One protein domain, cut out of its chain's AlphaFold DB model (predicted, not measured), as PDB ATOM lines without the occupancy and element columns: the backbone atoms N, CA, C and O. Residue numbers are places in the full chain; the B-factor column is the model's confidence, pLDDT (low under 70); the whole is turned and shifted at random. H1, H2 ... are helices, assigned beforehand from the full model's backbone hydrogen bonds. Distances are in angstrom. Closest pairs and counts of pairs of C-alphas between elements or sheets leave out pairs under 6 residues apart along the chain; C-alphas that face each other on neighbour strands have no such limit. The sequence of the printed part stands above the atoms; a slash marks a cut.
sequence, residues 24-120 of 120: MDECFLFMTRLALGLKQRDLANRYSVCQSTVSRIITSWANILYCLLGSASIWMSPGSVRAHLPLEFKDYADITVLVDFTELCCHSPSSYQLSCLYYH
ATOM      1  N   MET A  24      10.553 -43.789  -9.666       92.50
ATOM      2  CA  MET A  24      10.116 -42.528 -10.274       92.50
ATOM      3  C   MET A  24       8.599 -42.506 -10.518       92.50
ATOM      4  O   MET A  24       7.954 -41.498 -10.235       92.50
ATOM      5  N   ASP A  25       8.020 -43.627 -10.947       93.88
ATOM      6  CA  ASP A  25       6.580 -43.745 -11.187       93.88
ATOM      7  C   ASP A  25       5.794 -43.758  -9.875       93.88
ATOM      8  O   ASP A  25       4.715 -43.173  -9.789       93.88
ATOM      9  N   GLU A  26       6.343 -44.368  -8.822       94.81
ATOM     10  CA  GLU A  26       5.762 -44.296  -7.481       94.81
ATOM     11  C   GLU A  26       5.737 -42.857  -6.942       94.81
ATOM     12  O   GLU A  26       4.719 -42.417  -6.400       94.81
ATOM     13  N   CYS A  27       6.833 -42.114  -7.128       94.69
ATOM     14  CA  CYS A  27       6.908 -40.696  -6.780       94.69
ATOM     15  C   CYS A  27       5.866 -39.895  -7.566       94.69
ATOM     16  O   CYS A  27       5.088 -39.138  -6.990       94.69
ATOM     17  N   PHE A  28       5.795 -40.110  -8.881       95.75
ATOM     18  CA  PHE A  28       4.846 -39.421  -9.746       95.75
ATOM     19  C   PHE A  28       3.389 -39.732  -9.374       95.75
ATOM     20  O   PHE A  28       2.551 -38.830  -9.359       95.75
ATOM     21  N   LEU A  29       3.084 -40.974  -8.989       96.25
ATOM     22  CA  LEU A  29       1.777 -41.369  -8.458       96.25
ATOM     23  C   LEU A  29       1.439 -40.588  -7.186       96.25
ATOM     24  O   LEU A  29       0.339 -40.037  -7.074       96.25
ATOM     25  N   PHE A  30       2.375 -40.510  -6.239       96.56
ATOM     26  CA  PHE A  30       2.183 -39.751  -5.007       96.56
ATOM     27  C   PHE A  30       1.974 -38.254  -5.282       96.56
ATOM     28  O   PHE A  30       1.025 -37.658  -4.770       96.56
ATOM     29  N   MET A  31       2.788 -37.659  -6.152       96.00
ATOM     30  CA  MET A  31       2.645 -36.259  -6.560       96.00
ATOM     31  C   MET A  31       1.305 -36.002  -7.255       96.00
ATOM     32  O   MET A  31       0.642 -35.010  -6.967       96.00
ATOM     33  N   THR A  32       0.841 -36.927  -8.099       96.38
ATOM     34  CA  THR A  32      -0.479 -36.846  -8.747       96.38
ATOM     35  C   THR A  32      -1.609 -36.864  -7.714       96.38
ATOM     36  O   THR A  32      -2.576 -36.110  -7.834       96.38
ATOM     37  N   ARG A  33      -1.493 -37.689  -6.664       95.50
ATOM     38  CA  ARG A  33      -2.446 -37.701  -5.543       95.50
ATOM     39  C   ARG A  33      -2.471 -36.359  -4.806       95.50
ATOM     40  O   ARG A  33      -3.561 -35.929  -4.445       95.50
ATOM     41  N   LEU A  34      -1.319 -35.721  -4.591       94.94
ATOM     42  CA  LEU A  34      -1.239 -34.406  -3.944       94.94
ATOM     43  C   LEU A  34      -1.803 -33.283  -4.820       94.94
ATOM     44  O   LEU A  34      -2.565 -32.462  -4.327       94.94
ATOM     45  N   ALA A  35      -1.460 -33.264  -6.109       95.31
ATOM     46  CA  ALA A  35      -1.864 -32.198  -7.022       95.31
ATOM     47  C   ALA A  35      -3.361 -32.239  -7.373       95.31
ATOM     48  O   ALA A  35      -3.990 -31.195  -7.501       95.31
ATOM     49  N   LEU A  36      -3.929 -33.438  -7.546       94.56
ATOM     50  CA  LEU A  36      -5.288 -33.617  -8.077       94.56
ATOM     51  C   LEU A  36      -6.281 -34.225  -7.074       94.56
ATOM     52  O   LEU A  36      -7.468 -34.320  -7.371       94.56
ATOM     53  N   GLY A  37      -5.826 -34.733  -5.925       93.00
ATOM     54  CA  GLY A  37      -6.706 -35.360  -4.928       93.00
ATOM     55  C   GLY A  37      -7.370 -36.680  -5.365       93.00
ATOM     56  O   GLY A  37      -8.263 -37.176  -4.672       93.00
ATOM     57  N   LEU A  38      -6.942 -37.286  -6.483       92.81
ATOM     58  CA  LEU A  38      -7.582 -38.462  -7.104       92.81
ATOM     59  C   LEU A  38      -7.722 -39.652  -6.159       92.81
ATOM     60  O   LEU A  38      -6.766 -40.000  -5.465       92.81
ATOM     61  N   LYS A  39      -8.874 -40.335  -6.172       94.56
ATOM     62  CA  LYS A  39      -9.127 -41.511  -5.322       94.56
ATOM     63  C   LYS A  39      -8.125 -42.632  -5.622       94.56
ATOM     64  O   LYS A  39      -7.683 -42.813  -6.753       94.56
ATOM     65  N   GLN A  40      -7.823 -43.454  -4.614       94.06
ATOM     66  CA  GLN A  40      -6.874 -44.567  -4.766       94.06
ATOM     67  C   GLN A  40      -7.277 -45.556  -5.870       94.06
ATOM     68  O   GLN A  40      -6.408 -46.122  -6.524       94.06
ATOM     69  N   ARG A  41      -8.583 -45.753  -6.094       94.44
ATOM     70  CA  ARG A  41      -9.102 -46.606  -7.172       94.44
ATOM     71  C   ARG A  41      -8.784 -46.047  -8.562       94.44
ATOM     72  O   ARG A  41      -8.435 -46.811  -9.453       94.44
ATOM     73  N   ASP A  42      -8.849 -44.730  -8.733       94.75
ATOM     74  CA  ASP A  42      -8.539 -44.092 -10.016       94.75
ATOM     75  C   ASP A  42      -7.040 -44.170 -10.308       94.75
ATOM     76  O   ASP A  42      -6.633 -44.470 -11.427       94.75
ATOM     77  N   LEU A  43      -6.209 -43.980  -9.280       95.06
ATOM     78  CA  LEU A  43      -4.762 -44.179  -9.373       95.06
ATOM     79  C   LEU A  43      -4.412 -45.645  -9.670       95.06
ATOM     80  O   LEU A  43      -3.572 -45.911 -10.520       95.06
ATOM     81  N   ALA A  44      -5.094 -46.600  -9.034       95.12
ATOM     82  CA  ALA A  44      -4.911 -48.028  -9.295       95.12
ATOM     83  C   ALA A  44      -5.148 -48.363 -10.775       95.12
ATOM     84  O   ALA A  44      -4.326 -49.034 -11.398       95.12
ATOM     85  N   ASN A  45      -6.216 -47.810 -11.358       95.12
ATOM     86  CA  ASN A  45      -6.525 -47.974 -12.774       95.12
ATOM     87  C   ASN A  45      -5.472 -47.311 -13.681       95.12
ATOM     88  O   ASN A  45      -5.015 -47.936 -14.632       95.12
ATOM     89  N   ARG A  46      -5.054 -46.070 -13.388       94.31
ATOM     90  CA  ARG A  46      -4.085 -45.320 -14.215       94.31
ATOM     91  C   ARG A  46      -2.704 -45.972 -14.262       94.31
ATOM     92  O   ARG A  46      -2.083 -45.995 -15.315       94.31
ATOM     93  N   TYR A  47      -2.244 -46.510 -13.136       92.50
ATOM     94  CA  TYR A  47      -0.922 -47.129 -13.018       92.50
ATOM     95  C   TYR A  47      -0.962 -48.658 -13.155       92.50
ATOM     96  O   TYR A  47       0.060 -49.309 -12.969       92.50
ATOM     97  N   SER A  48      -2.125 -49.241 -13.482       93.06
ATOM     98  CA  SER A  48      -2.320 -50.691 -13.643       93.06
ATOM     99  C   SER A  48      -1.825 -51.522 -12.448       93.06
ATOM    100  O   SER A  48      -1.231 -52.588 -12.604       93.06
ATOM    101  N   VAL A  49      -2.072 -51.033 -11.231       92.88
ATOM    102  CA  VAL A  49      -1.677 -51.691  -9.977       92.88
ATOM    103  C   VAL A  49      -2.870 -51.882  -9.053       92.88
ATOM    104  O   VAL A  49      -3.849 -51.148  -9.107       92.88
ATOM    105  N   CYS A  50      -2.787 -52.856  -8.147       93.62
ATOM    106  CA  CYS A  50      -3.823 -53.062  -7.140       93.62
ATOM    107  C   CYS A  50      -3.960 -51.843  -6.212       93.62
ATOM    108  O   CYS A  50      -2.970 -51.209  -5.841       93.62
ATOM    109  N   GLN A  51      -5.178 -51.576  -5.735       93.88
ATOM    110  CA  GLN A  51      -5.444 -50.489  -4.784       93.88
ATOM    111  C   GLN A  51      -4.602 -50.601  -3.499       93.88
ATOM    112  O   GLN A  51      -4.155 -49.593  -2.953       93.88
ATOM    113  N   SER A  52      -4.321 -51.822  -3.036       94.38
ATOM    114  CA  SER A  52      -3.432 -52.065  -1.893       94.38
ATOM    115  C   SER A  52      -1.996 -51.590  -2.150       94.38
ATOM    116  O   SER A  52      -1.361 -51.040  -1.248       94.38
ATOM    117  N   THR A  53      -1.491 -51.742  -3.376       93.25
ATOM    118  CA  THR A  53      -0.184 -51.220  -3.800       93.25
ATOM    119  C   THR A  53      -0.190 -49.696  -3.786       93.25
ATOM    120  O   THR A  53       0.716 -49.100  -3.212       93.25
ATOM    121  N   VAL A  54      -1.240 -49.063  -4.318       95.31
ATOM    122  CA  VAL A  54      -1.412 -47.599  -4.287       95.31
ATOM    123  C   VAL A  54      -1.385 -47.069  -2.857       95.31
ATOM    124  O   VAL A  54      -0.653 -46.127  -2.566       95.31
ATOM    125  N   SER A  55      -2.134 -47.691  -1.944       95.88
ATOM    126  CA  SER A  55      -2.141 -47.279  -0.537       95.88
ATOM    127  C   SER A  55      -0.748 -47.371   0.086       95.88
ATOM    128  O   SER A  55      -0.335 -46.453   0.788       95.88
ATOM    129  N   ARG A  56      -0.004 -48.450  -0.188       95.06
ATOM    130  CA  ARG A  56       1.367 -48.620   0.314       95.06
ATOM    131  C   ARG A  56       2.324 -47.573  -0.243       95.06
ATOM    132  O   ARG A  56       3.127 -47.044   0.519       95.06
ATOM    133  N   ILE A  57       2.229 -47.276  -1.539       94.69
ATOM    134  CA  ILE A  57       3.024 -46.234  -2.200       94.69
ATOM    135  C   ILE A  57       2.745 -44.887  -1.537       94.69
ATOM    136  O   ILE A  57       3.682 -44.214  -1.123       94.69
ATOM    137  N   ILE A  58       1.469 -44.533  -1.347       95.62
ATOM    138  CA  ILE A  58       1.083 -43.266  -0.718       95.62
ATOM    139  C   ILE A  58       1.676 -43.141   0.688       95.62
ATOM    140  O   ILE A  58       2.306 -42.132   0.990       95.62
ATOM    141  N   THR A  59       1.524 -44.163   1.535       96.06
ATOM    142  CA  THR A  59       2.080 -44.140   2.898       96.06
ATOM    143  C   THR A  59       3.608 -44.064   2.890       96.06
ATOM    144  O   THR A  59       4.190 -43.306   3.661       96.06
ATOM    145  N   SER A  60       4.271 -44.829   2.019       94.81
ATOM    146  CA  SER A  60       5.734 -44.845   1.929       94.81
ATOM    147  C   SER A  60       6.287 -43.482   1.521       94.81
ATOM    148  O   SER A  60       7.178 -42.957   2.185       94.81
ATOM    149  N   TRP A  61       5.735 -42.879   0.469       95.56
ATOM    150  CA  TRP A  61       6.179 -41.573  -0.014       95.56
ATOM    151  C   TRP A  61       5.821 -40.433   0.936       95.56
ATOM    152  O   TRP A  61       6.635 -39.530   1.105       95.56
ATOM    153  N   ALA A  62       4.686 -40.515   1.639       95.50
ATOM    154  CA  ALA A  62       4.366 -39.580   2.715       95.50
ATOM    155  C   ALA A  62       5.429 -39.607   3.826       95.50
ATOM    156  O   ALA A  62       5.893 -38.552   4.247       95.50
ATOM    157  N   ASN A  63       5.872 -40.794   4.252       94.56
ATOM    158  CA  ASN A  63       6.923 -40.928   5.265       94.56
ATOM    159  C   ASN A  63       8.285 -40.435   4.761       94.56
ATOM    160  O   ASN A  63       8.998 -39.745   5.485       94.56
ATOM    161  N   ILE A  64       8.645 -40.764   3.516       92.38
ATOM    162  CA  ILE A  64       9.891 -40.296   2.895       92.38
ATOM    163  C   ILE A  64       9.913 -38.766   2.859       92.38
ATOM    164  O   ILE A  64      10.882 -38.156   3.306       92.38
ATOM    165  N   LEU A  65       8.840 -38.141   2.377       91.62
ATOM    166  CA  LEU A  65       8.751 -36.687   2.297       91.62
ATOM    167  C   LEU A  65       8.649 -36.036   3.670       91.62
ATOM    168  O   LEU A  65       9.243 -34.982   3.857       91.62
ATOM    169  N   TYR A  66       7.988 -36.662   4.641       90.62
ATOM    170  CA  TYR A  66       8.007 -36.191   6.023       90.62
ATOM    171  C   TYR A  66       9.438 -36.118   6.570       90.62
ATOM    172  O   TYR A  66       9.824 -35.098   7.128       90.62
ATOM    173  N   CYS A  67      10.258 -37.150   6.354       90.38
ATOM    174  CA  CYS A  67      11.657 -37.128   6.777       90.38
ATOM    175  C   CYS A  67      12.486 -36.095   5.997       90.38
ATOM    176  O   CYS A  67      13.277 -35.367   6.592       90.38
ATOM    177  N   LEU A  68      12.303 -36.013   4.675       90.12
ATOM    178  CA  LEU A  68      13.049 -35.083   3.823       90.12
ATOM    179  C   LEU A  68      12.709 -33.625   4.149       90.12
ATOM    180  O   LEU A  68      13.607 -32.837   4.435       90.12
ATOM    181  N   LEU A  69      11.425 -33.264   4.155       85.19
ATOM    182  CA  LEU A  69      10.980 -31.899   4.432       85.19
ATOM    183  C   LEU A  69      11.085 -31.558   5.917       85.19
ATOM    184  O   LEU A  69      11.393 -30.420   6.241       85.19
ATOM    185  N   GLY A  70      10.893 -32.521   6.820       81.69
ATOM    186  CA  GLY A  70      11.077 -32.312   8.256       81.69
ATOM    187  C   GLY A  70      12.530 -32.023   8.637       81.69
ATOM    188  O   GLY A  70      12.779 -31.355   9.635       81.69
ATOM    189  N   SER A  71      13.494 -32.482   7.830       78.94
ATOM    190  CA  SER A  71      14.906 -32.129   8.008       78.94
ATOM    191  C   SER A  71      15.239 -30.710   7.537       78.94
ATOM    192  O   SER A  71      16.220 -30.121   7.994       78.94
ATOM    193  N   ALA A  72      14.420 -30.133   6.654       78.81
ATOM    194  CA  ALA A  72      14.539 -28.731   6.301       78.81
ATOM    195  C   ALA A  72      13.994 -27.896   7.466       78.81
ATOM    196  O   ALA A  72      12.805 -27.938   7.777       78.81
ATOM    197  N   SER A  73      14.861 -27.118   8.118       68.56
ATOM    198  CA  SER A  73      14.437 -26.120   9.105       68.56
ATOM    199  C   SER A  73      13.719 -24.970   8.392       68.56
ATOM    200  O   SER A  73      14.289 -23.904   8.189       68.56
ATOM    201  N   ILE A  74      12.472 -25.202   7.975       74.88
ATOM    202  CA  ILE A  74      11.597 -24.182   7.374       74.88
ATOM    203  C   ILE A  74      11.218 -23.136   8.434       74.88
ATOM    204  O   ILE A  74      10.968 -21.975   8.123       74.88
ATOM    205  N   TRP A  75      11.209 -23.542   9.704       73.50
ATOM    206  CA  TRP A  75      10.847 -22.686  10.822       73.50
ATOM    207  C   TRP A  75      12.012 -21.803  11.269       73.50
ATOM    208  O   TRP A  75      13.153 -22.254  11.397       73.50
ATOM    209  N   MET A  76      11.699 -20.537  11.546       75.06
ATOM    210  CA  MET A  76      12.617 -19.613  12.204       75.06
ATOM    211  C   MET A  76      12.871 -20.075  13.642       75.06
ATOM    212  O   MET A  76      11.996 -20.654  14.287       75.06
ATOM    213  N   SER A  77      14.066 -19.794  14.167       82.38
ATOM    214  CA  SER A  77      14.350 -20.086  15.574       82.38
ATOM    215  C   SER A  77      13.380 -19.319  16.492       82.38
ATOM    216  O   SER A  77      12.988 -18.199  16.144       82.38
ATOM    217  N   PRO A  78      13.035 -19.838  17.684       79.38
ATOM    218  CA  PRO A  78      12.136 -19.143  18.612       79.38
ATOM    219  C   PRO A  78      12.595 -17.718  18.965       79.38
ATOM    220  O   PRO A  78      11.775 -16.819  19.149       79.38
ATOM    221  N   GLY A  79      13.913 -17.491  19.021       80.94
ATOM    222  CA  GLY A  79      14.487 -16.162  19.243       80.94
ATOM    223  C   GLY A  79      14.243 -15.213  18.068       80.94
ATOM    224  O   GLY A  79      13.865 -14.062  18.275       80.94
ATOM    225  N   SER A  80      14.393 -15.708  16.837       82.44
ATOM    226  CA  SER A  80      14.107 -14.939  15.623       82.44
ATOM    227  C   SER A  80      12.617 -14.612  15.502       82.44
ATOM    228  O   SER A  80      12.278 -13.477  15.190       82.44
ATOM    229  N   VAL A  81      11.722 -15.555  15.819       82.88
ATOM    230  CA  VAL A  81      10.270 -15.297  15.845       82.88
ATOM    231  C   VAL A  81       9.942 -14.158  16.812       82.88
ATOM    232  O   VAL A  81       9.261 -13.208  16.441       82.88
ATOM    233  N   ARG A  82      10.498 -14.192  18.029       79.12
ATOM    234  CA  ARG A  82      10.265 -13.157  19.048       79.12
ATOM    235  C   ARG A  82      10.796 -11.782  18.643       79.12
ATOM    236  O   ARG A  82      10.181 -10.777  18.986       79.12
ATOM    237  N   ALA A  83      11.914 -11.733  17.923       83.12
ATOM    238  CA  ALA A  83      12.484 -10.484  17.425       83.12
ATOM    239  C   ALA A  83      11.605  -9.811  16.355       83.12
ATOM    240  O   ALA A  83      11.601  -8.587  16.257       83.12
ATOM    241  N   HIS A  84      10.854 -10.600  15.582       82.88
ATOM    242  CA  HIS A  84       9.980 -10.119  14.508       82.88
ATOM    243  C   HIS A  84       8.490 -10.076  14.890       82.88
ATOM    244  O   HIS A  84       7.662  -9.721  14.052       82.88
ATOM    245  N   LEU A  85       8.135 -10.413  16.134       83.38
ATOM    246  CA  LEU A  85       6.749 -10.419  16.595       83.38
ATOM    247  C   LEU A  85       6.205  -8.977  16.691       83.38
ATOM    248  O   LEU A  85       6.804  -8.151  17.394       83.38
ATOM    249  N   PRO A  86       5.078  -8.647  16.028       84.38
ATOM    250  CA  PRO A  86       4.473  -7.322  16.129       84.38
ATOM    251  C   PRO A  86       4.079  -6.984  17.572       84.38
ATOM    252  O   PRO A  86       3.734  -7.868  18.358       84.38
ATOM    253  N   LEU A  87       4.101  -5.690  17.920       82.56
ATOM    254  CA  LEU A  87       3.807  -5.220  19.282       82.56
ATOM    255  C   LEU A  87       2.438  -5.698  19.791       82.56
ATOM    256  O   LEU A  87       2.311  -6.022  20.966       82.56
ATOM    257  N   GLU A  88       1.460  -5.769  18.892       83.75
ATOM    258  CA  GLU A  88       0.077  -6.196  19.141       83.75
ATOM    259  C   GLU A  88      -0.027  -7.645  19.637       83.75
ATOM    260  O   GLU A  88      -0.972  -7.993  20.337       83.75
ATOM    261  N   PHE A  89       0.963  -8.484  19.313       79.81
ATOM    262  CA  PHE A  89       0.991  -9.894  19.694       79.81
ATOM    263  C   PHE A  89       1.959 -10.194  20.846       79.81
ATOM    264  O   PHE A  89       2.122 -11.356  21.211       79.81
ATOM    265  N   LYS A  90       2.595  -9.180  21.450       76.88
ATOM    266  CA  LYS A  90       3.584  -9.379  22.528       76.88
ATOM    267  C   LYS A  90       3.031 -10.084  23.760       76.88
ATOM    268  O   LYS A  90       3.782 -10.802  24.415       76.88
ATOM    269  N   ASP A  91       1.746  -9.897  24.048       82.88
ATOM    270  CA  ASP A  91       1.081 -10.531  25.189       82.88
ATOM    271  C   ASP A  91       0.880 -12.042  24.977       82.88
ATOM    272  O   ASP A  91       0.669 -12.791  25.930       82.88
ATOM    273  N   TYR A  92       1.022 -12.518  23.739       76.75
ATOM    274  CA  TYR A  92       0.894 -13.920  23.373       76.75
ATOM    275  C   TYR A  92       2.274 -14.551  23.161       76.75
ATOM    276  O   TYR A  92       2.691 -14.860  22.042       76.75
ATOM    277  N   ALA A  93       2.988 -14.768  24.265       67.81
ATOM    278  CA  ALA A  93       4.349 -15.316  24.272       67.81
ATOM    279  C   ALA A  93       4.481 -16.731  23.662       67.81
ATOM    280  O   ALA A  93       5.599 -17.147  23.344       67.81
ATOM    281  N   ASP A  94       3.357 -17.431  23.479       74.94
ATOM    282  CA  ASP A  94       3.274 -18.775  22.901       74.94
ATOM    283  C   ASP A  94       3.037 -18.782  21.375       74.94
ATOM    284  O   ASP A  94       3.073 -19.844  20.744       74.94
ATOM    285  N   ILE A  95       2.820 -17.622  20.739       71.25
ATOM    286  CA  ILE A  95       2.638 -17.556  19.282       71.25
ATOM    287  C   ILE A  95       3.986 -17.771  18.596       71.25
ATOM    288  O   ILE A  95       4.862 -16.910  18.584       71.25
ATOM    289  N   THR A  96       4.132 -18.949  17.991       70.88
ATOM    290  CA  THR A  96       5.329 -19.324  17.222       70.88
ATOM    291  C   THR A  96       5.153 -19.060  15.723       70.88
ATOM    292  O   THR A  96       6.132 -18.877  15.004       70.88
ATOM    293  N   VAL A  97       3.907 -19.040  15.237       70.38
ATOM    294  CA  VAL A  97       3.585 -18.950  13.810       70.38
ATOM    295  C   VAL A  97       2.313 -18.131  13.627       70.38
ATOM    296  O   VAL A  97       1.276 -18.473  14.191       70.38
ATOM    297  N   LEU A  98       2.387 -17.091  12.797       74.94
ATOM    298  CA  LEU A  98       1.215 -16.421  12.245       74.94
ATOM    299  C   LEU A  98       1.020 -16.938  10.818       74.94
ATOM    300  O   LEU A  98       1.863 -16.702   9.955       74.94
ATOM    301  N   VAL A  99      -0.057 -17.684  10.584       78.25
ATOM    302  CA  VAL A  99      -0.432 -18.129   9.238       78.25
ATOM    303  C   VAL A  99      -1.483 -17.162   8.728       78.25
ATOM    304  O   VAL A  99      -2.646 -17.260   9.111       78.25
ATOM    305  N   ASP A 100      -1.060 -16.214   7.900       72.81
ATOM    306  CA  ASP A 100      -1.986 -15.318   7.220       72.81
ATOM    307  C   ASP A 100      -2.474 -15.976   5.921       72.81
ATOM    308  O   ASP A 100      -1.676 -16.484   5.126       72.81
ATOM    309  N   PHE A 101      -3.789 -16.008   5.721       72.25
ATOM    310  CA  PHE A 101      -4.402 -16.473   4.482       72.25
ATOM    311  C   PHE A 101      -4.762 -15.248   3.649       72.25
ATOM    312  O   PHE A 101      -5.803 -14.627   3.842       72.25
ATOM    313  N   THR A 102      -3.918 -14.916   2.675       74.50
ATOM    314  CA  THR A 102      -4.315 -13.969   1.631       74.50
ATOM    315  C   THR A 102      -5.205 -14.700   0.631       74.50
ATOM    316  O   THR A 102      -4.726 -15.515  -0.162       74.50
ATOM    317  N   GLU A 103      -6.510 -14.433   0.664       77.94
ATOM    318  CA  GLU A 103      -7.427 -14.920  -0.366       77.94
ATOM    319  C   GLU A 103      -7.059 -14.293  -1.716       77.94
ATOM    320  O   GLU A 103      -7.269 -13.106  -1.971       77.94
ATOM    321  N   LEU A 104      -6.490 -15.102  -2.609       71.81
ATOM    322  CA  LEU A 104      -6.306 -14.715  -3.999       71.81
ATOM    323  C   LEU A 104      -7.659 -14.836  -4.698       71.81
ATOM    324  O   LEU A 104      -8.112 -15.932  -5.028       71.81
ATOM    325  N   CYS A 105      -8.312 -13.698  -4.921       74.50
ATOM    326  CA  CYS A 105      -9.504 -13.634  -5.755       74.50
ATOM    327  C   CYS A 105      -9.121 -13.969  -7.202       74.50
ATOM    328  O   CYS A 105      -8.699 -13.104  -7.970       74.50
ATOM    329  N   CYS A 106      -9.249 -15.235  -7.589       68.62
ATOM    330  CA  CYS A 106      -9.151 -15.634  -8.984       68.62
ATOM    331  C   CYS A 106     -10.317 -14.980  -9.737       68.62
ATOM    332  O   CYS A 106     -11.477 -15.244  -9.414       68.62
ATOM    333  N   HIS A 107     -10.034 -14.128 -10.729       69.44
ATOM    334  CA  HIS A 107     -11.080 -13.574 -11.586       69.44
ATOM    335  C   HIS A 107     -11.867 -14.719 -12.227       69.44
ATOM    336  O   HIS A 107     -11.347 -15.450 -13.070       69.44
ATOM    337  N   SER A 108     -13.126 -14.877 -11.820       68.94
ATOM    338  CA  SER A 108     -14.037 -15.781 -12.507       68.94
ATOM    339  C   SER A 108     -14.279 -15.227 -13.913       68.94
ATOM    340  O   SER A 108     -14.545 -14.025 -14.046       68.94
ATOM    341  N   PRO A 109     -14.156 -16.042 -14.974       68.38
ATOM    342  CA  PRO A 109     -14.418 -15.570 -16.321       68.38
ATOM    343  C   PRO A 109     -15.855 -15.040 -16.408       68.38
ATOM    344  O   PRO A 109     -16.813 -15.737 -16.086       68.38
ATOM    345  N   SER A 110     -16.006 -13.799 -16.873       69.81
ATOM    346  CA  SER A 110     -17.299 -13.105 -16.969       69.81
ATOM    347  C   SER A 110     -18.273 -13.746 -17.961       69.81
ATOM    348  O   SER A 110     -19.463 -13.435 -17.955       69.81
ATOM    349  N   SER A 111     -17.788 -14.650 -18.814       75.81
ATOM    350  CA  SER A 111     -18.612 -15.397 -19.759       75.81
ATOM    351  C   SER A 111     -18.856 -16.827 -19.283       75.81
ATOM    352  O   SER A 111     -17.912 -17.561 -18.975       75.81
ATOM    353  N   TYR A 112     -20.114 -17.257 -19.354       65.12
ATOM    354  CA  TYR A 112     -20.544 -18.613 -19.005       65.12
ATOM    355  C   TYR A 112     -19.810 -19.702 -19.814       65.12
ATOM    356  O   TYR A 112     -19.467 -20.753 -19.282       65.12
ATOM    357  N   GLN A 113     -19.487 -19.424 -21.084       68.00
ATOM    358  CA  GLN A 113     -18.783 -20.375 -21.955       68.00
ATOM    359  C   GLN A 113     -17.338 -20.653 -21.509       68.00
ATOM    360  O   GLN A 113     -16.905 -21.802 -21.534       68.00
ATOM    361  N   LEU A 114     -16.608 -19.630 -21.055       59.69
ATOM    362  CA  LEU A 114     -15.246 -19.798 -20.531       59.69
ATOM    363  C   LEU A 114     -15.229 -20.505 -19.167       59.69
ATOM    364  O   LEU A 114     -14.274 -21.216 -18.868       59.69
ATOM    365  N   SER A 115     -16.288 -20.360 -18.362       58.47
ATOM    366  CA  SER A 115     -16.436 -21.104 -17.104       58.47
ATOM    367  C   SER A 115     -16.603 -22.606 -17.359       58.47
ATOM    368  O   SER A 115     -15.877 -23.406 -16.775       58.47
ATOM    369  N   CYS A 116     -17.472 -23.006 -18.295       61.75
ATOM    370  CA  CYS A 116     -17.677 -24.423 -18.616       61.75
ATOM    371  C   CYS A 116     -16.418 -25.136 -19.138       61.75
ATOM    372  O   CYS A 116     -16.276 -26.330 -18.907       61.75
ATOM    373  N   LEU A 117     -15.504 -24.427 -19.809       58.75
ATOM    374  CA  LEU A 117     -14.243 -25.005 -20.295       58.75
ATOM    375  C   LEU A 117     -13.202 -25.231 -19.190       58.75
ATOM    376  O   LEU A 117     -12.305 -26.044 -19.370       58.75
ATOM    377  N   TYR A 118     -13.302 -24.524 -18.062       57.28
ATOM    378  CA  TYR A 118     -12.348 -24.641 -16.952       57.28
ATOM    379  C   TYR A 118     -12.679 -25.776 -15.972       57.28
ATOM    380  O   TYR A 118     -11.802 -26.226 -15.238       57.28
ATOM    381  N   TYR A 119     -13.938 -26.222 -15.935       53.47
ATOM    382  CA  TYR A 119     -14.444 -27.206 -14.968       53.47
ATOM    383  C   TYR A 119     -14.643 -28.615 -15.551       53.47
ATOM    384  O   TYR A 119     -15.279 -29.452 -14.905       53.47
ATOM    385  N   HIS A 120     -14.109 -28.887 -16.744       43.72
ATOM    386  CA  HIS A 120     -14.235 -30.167 -17.445       43.72
ATOM    387  C   HIS A 120     -12.874 -30.782 -17.773       43.72
ATOM    388  O   HIS A 120     -12.792 -32.032 -17.716       43.72
TER     389      HIS A 120
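What this domain is: This is residues 24 to 120 of the 120 residues of a protein of Oncorhynchus mykiss (UniProt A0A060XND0). An open frame of helices: H1 and H2 pack on residues 51 to 61 of the long helix H3, H4 lies beyond its other end, and a long link runs back to the lone helix H5. The printed part has 97 residues with five named helices, H1 to H5 in order, and no named strand: all helix. It is extended, with a radius of gyration of the C-alphas of 20.8 A, spanning 55 by 44 by 19 A.

How they stand to each other: H1, residues 24 to 36, touches H3, residues 51 to 71, about perpendicular at 87 degrees; their closest C-alphas, Phe 30 and Ile 58, are 5.7 A apart. H2, residues 40 to 46, touches H3 at 76 degrees, about perpendicular; the closest C-alphas, Ala 44 and Gln 51, are 5.2 A apart. H4, residues 78 to 84, and H5, residues 112 to 118, touch no helix. Every O i to N i+4 pair is within hydrogen-bond range in H1 to H4; 2 of 3 are in H5.

Where its parts are: H1 begins at C-alpha 24 (10.116, -42.528, -10.274) and measures 17.9 A; H3 measures 30.2 A. H5 ends at C-alpha 118 (-12.348, -24.641, -16.952).

The domain as a whole: The printed part has no cut. The link H4 to H5 is long, 27 residues. The pLDDT is under 70 at residues 73, 93, 106 to 110 and 112 to 120.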